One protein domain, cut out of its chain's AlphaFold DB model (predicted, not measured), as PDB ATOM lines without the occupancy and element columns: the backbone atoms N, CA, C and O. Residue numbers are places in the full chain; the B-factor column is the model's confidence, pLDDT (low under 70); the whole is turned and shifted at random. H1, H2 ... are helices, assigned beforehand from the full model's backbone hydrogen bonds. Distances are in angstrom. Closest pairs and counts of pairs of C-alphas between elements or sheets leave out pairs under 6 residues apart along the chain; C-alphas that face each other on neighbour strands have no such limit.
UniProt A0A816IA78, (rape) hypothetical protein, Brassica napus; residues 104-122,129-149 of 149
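What this domain is: This is residues 104 to 122 and 129 to 149 of the 149 residues of the protein "(rape) hypothetical protein" of Brassica napus (UniProt A0A816IA78). With little regular structure, this is a small pair of short helices, H2 and H1, at one end of long loops, and residues 114 to 122 stick out as a free arm at the other end. The 40 printed residues include two named helices, H1 then H2, and no named strand; the class is all helix, though the helices hold 13 residues. The whole is only just loose, close to extended, with a radius of gyration of the C-alphas of 13.4 A and spans of 40 by 17 by 14 A.

How they stand to each other: H2, residues 135 to 142, and H1, residues 104 to 108, touch, their closest C-alphas being those of Val 141 and Met 105, 6.4 A apart. In H1 and H2 every O i to N i+4 pair is within hydrogen-bond range.

Where its parts are: H2 is 10.6 A long, from C-alpha 135 at (-4.664, 27.322, 19.295) to C-alpha 142 at (-8.362, 21.951, 10.967). H1 is 6.7 A long and begins at C-alpha 104, (-16.130, 30.741, 8.437).

The domain as a whole: The C-alphas farthest apart, those of Met 120 and Pro 145, are 40.2 A apart. Residues 123 to 128, in the link from H1 to H2, are not printed; C-alphas 122 and 129 are 12.9 A apart across this cut. The pLDDT is under 70 at residues 111 to 116, 129 to 131 and 148 to 149.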
ATOM      1  N   PRO A 104     -15.137  30.152   7.530       87.38
ATOM      2  CA  PRO A 104     -16.130  30.741   8.437       87.38
ATOM      3  C   PRO A 104     -16.189  30.062   9.808       87.38
ATOM      4  O   PRO A 104     -16.584  30.669  10.800       87.38
ATOM      5  N   MET A 105     -15.756  28.804   9.895       87.56
ATOM      6  CA  MET A 105     -15.651  28.094  11.164       87.56
ATOM      7  C   MET A 105     -14.679  28.766  12.139       87.56
ATOM      8  O   MET A 105     -14.949  28.753  13.337       87.56
ATOM      9  N   LEU A 106     -13.604  29.404  11.660       87.38
ATOM     10  CA  LEU A 106     -12.707  30.177  12.528       87.38
ATOM     11  C   LEU A 106     -13.441  31.356  13.167       87.38
ATOM     12  O   LEU A 106     -13.259  31.608  14.352       87.38
ATOM     13  N   LEU A 107     -14.321  32.024  12.413       84.25
ATOM     14  CA  LEU A 107     -15.146  33.113  12.934       84.25
ATOM     15  C   LEU A 107     -16.077  32.621  14.053       84.25
ATOM     16  O   LEU A 107     -16.230  33.301  15.057       84.25
ATOM     17  N   SER A 108     -16.641  31.413  13.928       84.00
ATOM     18  CA  SER A 108     -17.523  30.826  14.956       84.00
ATOM     19  C   SER A 108     -16.832  30.539  16.294       84.00
ATOM     20  O   SER A 108     -17.499  30.400  17.316       84.00
ATOM     21  N   LYS A 109     -15.498  30.437  16.297       86.25
ATOM     22  CA  LYS A 109     -14.695  30.205  17.505       86.25
ATOM     23  C   LYS A 109     -14.348  31.491  18.243       86.25
ATOM     24  O   LYS A 109     -13.813  31.444  19.347       86.25
ATOM     25  N   ILE A 110     -14.635  32.633  17.631       81.12
ATOM     26  CA  ILE A 110     -14.424  33.929  18.237       81.12
ATOM     27  C   ILE A 110     -15.564  34.177  19.227       81.12
ATOM     28  O   ILE A 110     -16.681  34.502  18.834       81.12
ATOM     29  N   SER A 111     -15.272  34.035  20.521       69.19
ATOM     30  CA  SER A 111     -16.192  34.373  21.614       69.19
ATOM     31  C   SER A 111     -16.312  35.891  21.765       69.19
ATOM     32  O   SER A 111     -15.851  36.466  22.747       69.19
ATOM     33  N   ALA A 112     -16.886  36.557  20.768       67.75
ATOM     34  CA  ALA A 112     -17.198  37.974  20.830       67.75
ATOM     35  C   ALA A 112     -18.713  38.166  20.846       67.75
ATOM     36  O   ALA A 112     -19.407  37.551  20.033       67.75
ATOM     37  N   PRO A 113     -19.248  39.005  21.749       67.00
ATOM     38  CA  PRO A 113     -20.627  39.436  21.616       67.00
ATOM     39  C   PRO A 113     -20.793  40.121  20.256       67.00
ATOM     40  O   PRO A 113     -19.888  40.823  19.797       67.00
ATOM     41  N   LEU A 114     -21.947  39.918  19.617       65.62
ATOM     42  CA  LEU A 114     -22.356  40.745  18.486       65.62
ATOM     43  C   LEU A 114     -22.390  42.189  18.989       65.62
ATOM     44  O   LEU A 114     -23.264  42.554  19.774       65.62
ATOM     45  N   ASN A 115     -21.366  42.960  18.632       65.88
ATOM     46  CA  ASN A 115     -21.285  44.362  18.981       65.88
ATOM     47  C   ASN A 115     -21.721  45.168  17.764       65.88
ATOM     48  O   ASN A 115     -20.975  45.280  16.793       65.88
ATOM     49  N   ASP A 116     -22.931  45.713  17.832       69.94
ATOM     50  CA  ASP A 116     -23.474  46.593  16.795       69.94
ATOM     51  C   ASP A 116     -22.929  48.026  16.920       69.94
ATOM     52  O   ASP A 116     -23.252  48.890  16.104       69.94
ATOM     53  N   GLN A 117     -22.098  48.294  17.935       72.38
ATOM     54  CA  GLN A 117     -21.436  49.581  18.096       72.38
ATOM     55  C   GLN A 117     -20.432  49.807  16.973       72.38
ATOM     56  O   GLN A 117     -19.532  49.004  16.711       72.38
ATOM     57  N   THR A 118     -20.562  50.956  16.333       77.12
ATOM     58  CA  THR A 118     -19.594  51.438  15.362       77.12
ATOM     59  C   THR A 118     -18.423  52.108  16.077       77.12
ATOM     60  O   THR A 118     -18.498  52.466  17.252       77.12
ATOM     61  N   ILE A 119     -17.328  52.355  15.350       75.44
ATOM     62  CA  ILE A 119     -16.203  53.157  15.863       75.44
ATOM     63  C   ILE A 119     -16.666  54.540  16.359       75.44
ATOM     64  O   ILE A 119     -16.055  55.086  17.271       75.44
ATOM     65  N   MET A 120     -17.744  55.091  15.792       82.19
ATOM     66  CA  MET A 120     -18.281  56.397  16.189       82.19
ATOM     67  C   MET A 120     -18.996  56.370  17.546       82.19
ATOM     68  O   MET A 120     -19.150  57.420  18.163       82.19
ATOM     69  N   ASP A 121     -19.407  55.188  18.011       83.00
ATOM     70  CA  ASP A 121     -20.125  55.001  19.276       83.00
ATOM     71  C   ASP A 121     -19.170  54.766  20.462       83.00
ATOM     72  O   ASP A 121     -19.598  54.713  21.616       83.00
ATOM     73  N   LEU A 122     -17.866  54.627  20.198       79.25
ATOM     74  CA  LEU A 122     -16.850  54.408  21.222       79.25
ATOM     75  C   LEU A 122     -16.547  55.715  21.967       79.25
ATOM     76  O   LEU A 122     -15.899  56.618  21.442       79.25
ATOM     77  N   ASN A 129     -10.548  45.196  24.076       67.06
ATOM     78  CA  ASN A 129      -9.685  44.049  23.841       67.06
ATOM     79  C   ASN A 129     -10.527  42.892  23.302       67.06
ATOM     80  O   ASN A 129     -11.446  42.412  23.966       67.06
ATOM     81  N   HIS A 130     -10.204  42.448  22.094       66.50
ATOM     82  CA  HIS A 130     -10.885  41.336  21.460       66.50
ATOM     83  C   HIS A 130     -10.183  40.023  21.856       66.50
ATOM     84  O   HIS A 130      -8.974  39.919  21.631       66.50
ATOM     85  N   PRO A 131     -10.883  38.997  22.391       68.56
ATOM     86  CA  PRO A 131     -10.257  37.702  22.647       68.56
ATOM     87  C   PRO A 131      -9.735  37.111  21.333       68.56
ATOM     88  O   PRO A 131     -10.466  37.020  20.345       68.56
ATOM     89  N   SER A 132      -8.449  36.769  21.291       71.81
ATOM     90  CA  SER A 132      -7.836  36.115  20.134       71.81
ATOM     91  C   SER A 132      -8.330  34.675  20.000       71.81
ATOM     92  O   SER A 132      -8.693  34.049  20.991       71.81
ATOM     93  N   ILE A 133      -8.288  34.123  18.785       80.50
ATOM     94  CA  ILE A 133      -8.548  32.695  18.570       80.50
ATOM     95  C   ILE A 133      -7.446  31.879  19.252       80.50
ATOM     96  O   ILE A 133      -6.262  32.085  18.983       80.50
ATOM     97  N   GLU A 134      -7.840  30.956  20.123       83.50
ATOM     98  CA  GLU A 134      -6.921  30.039  20.794       83.50
ATOM     99  C   GLU A 134      -6.430  28.937  19.847       83.50
ATOM    100  O   GLU A 134      -7.127  28.539  18.912       83.50
ATOM    101  N   LEU A 135      -5.239  28.394  20.112       83.75
ATOM    102  CA  LEU A 135      -4.664  27.322  19.295       83.75
ATOM    103  C   LEU A 135      -5.590  26.097  19.210       83.75
ATOM    104  O   LEU A 135      -5.751  25.535  18.133       83.75
ATOM    105  N   ASP A 136      -6.239  25.720  20.315       86.69
ATOM    106  CA  ASP A 136      -7.172  24.586  20.340       86.69
ATOM    107  C   ASP A 136      -8.359  24.801  19.389       86.69
ATOM    108  O   ASP A 136      -8.749  23.901  18.648       86.69
ATOM    109  N   ALA A 137      -8.873  26.031  19.310       86.12
ATOM    110  CA  ALA A 137      -9.925  26.380  18.366       86.12
ATOM    111  C   ALA A 137      -9.470  26.237  16.905       86.12
ATOM    112  O   ALA A 137     -10.262  25.798  16.070       86.12
ATOM    113  N   VAL A 138      -8.210  26.565  16.593       87.12
ATOM    114  CA  VAL A 138      -7.635  26.350  15.255       87.12
ATOM    115  C   VAL A 138      -7.537  24.858  14.945       87.12
ATOM    116  O   VAL A 138      -8.012  24.431  13.894       87.12
ATOM    117  N   LEU A 139      -7.005  24.058  15.875       88.56
ATOM    118  CA  LEU A 139      -6.861  22.607  15.709       88.56
ATOM    119  C   LEU A 139      -8.217  21.915  15.511       88.56
ATOM    120  O   LEU A 139      -8.353  21.050  14.649       88.56
ATOM    121  N   GLN A 140      -9.250  22.332  16.250       88.94
ATOM    122  CA  GLN A 140     -10.615  21.819  16.085       88.94
ATOM    123  C   GLN A 140     -11.209  22.125  14.703       88.94
ATOM    124  O   GLN A 140     -12.011  21.342  14.189       88.94
ATOM    125  N   VAL A 141     -10.870  23.278  14.120       88.00
ATOM    126  CA  VAL A 141     -11.320  23.649  12.773       88.00
ATOM    127  C   VAL A 141     -10.534  22.883  11.709       88.00
ATOM    128  O   VAL A 141     -11.140  22.423  10.748       88.00
ATOM    129  N   GLU A 142      -9.228  22.686  11.898       87.44
ATOM    130  CA  GLU A 142      -8.362  21.951  10.967       87.44
ATOM    131  C   GLU A 142      -8.805  20.495  10.765       87.44
ATOM    132  O   GLU A 142      -8.847  20.011   9.637       87.44
ATOM    133  N   VAL A 143      -9.193  19.801  11.838       89.88
ATOM    134  CA  VAL A 143      -9.659  18.404  11.754       89.88
ATOM    135  C   VAL A 143     -11.094  18.269  11.237       89.88
ATOM    136  O   VAL A 143     -11.601  17.152  11.101       89.88
ATOM    137  N   ASN A 144     -11.793  19.382  10.991       85.69
ATOM    138  CA  ASN A 144     -13.190  19.333  10.599       85.69
ATOM    139  C   ASN A 144     -13.335  18.926   9.118       85.69
ATOM    140  O   ASN A 144     -12.858  19.642   8.239       85.69
ATOM    141  N   PRO A 145     -14.077  17.848   8.804       82.81
ATOM    142  CA  PRO A 145     -14.198  17.337   7.437       82.81
ATOM    143  C   PRO A 145     -14.940  18.278   6.474       82.81
ATOM    144  O   PRO A 145     -14.914  18.054   5.268       82.81
ATOM    145  N   SER A 146     -15.614  19.318   6.978       81.50
ATOM    146  CA  SER A 146     -16.250  20.348   6.144       81.50
ATOM    147  C   SER A 146     -15.285  21.442   5.673       81.50
ATOM    148  O   SER A 146     -15.629  22.206   4.770       81.50
ATOM    149  N   VAL A 147     -14.077  21.510   6.241       76.69
ATOM    150  CA  VAL A 147     -13.019  22.416   5.791       76.69
ATOM    151  C   VAL A 147     -12.253  21.727   4.663       76.69
ATOM    152  O   VAL A 147     -11.330  20.955   4.895       76.69
ATOM    153  N   SER A 148     -12.657  21.995   3.421       64.19
ATOM    154  CA  SER A 148     -11.857  21.670   2.234       64.19
ATOM    155  C   SER A 148     -11.103  22.927   1.812       64.19
ATOM    156  O   SER A 148     -11.736  23.935   1.495       64.19
ATOM    157  N   ILE A 149      -9.771  22.868   1.828       56.41
ATOM    158  CA  ILE A 149      -8.882  23.917   1.300       56.41
ATOM    159  C   ILE A 149      -8.579  23.624  -0.167       56.41
ATOM    160  O   ILE A 149      -8.334  22.438  -0.481       56.41
TER     161      ILE A 149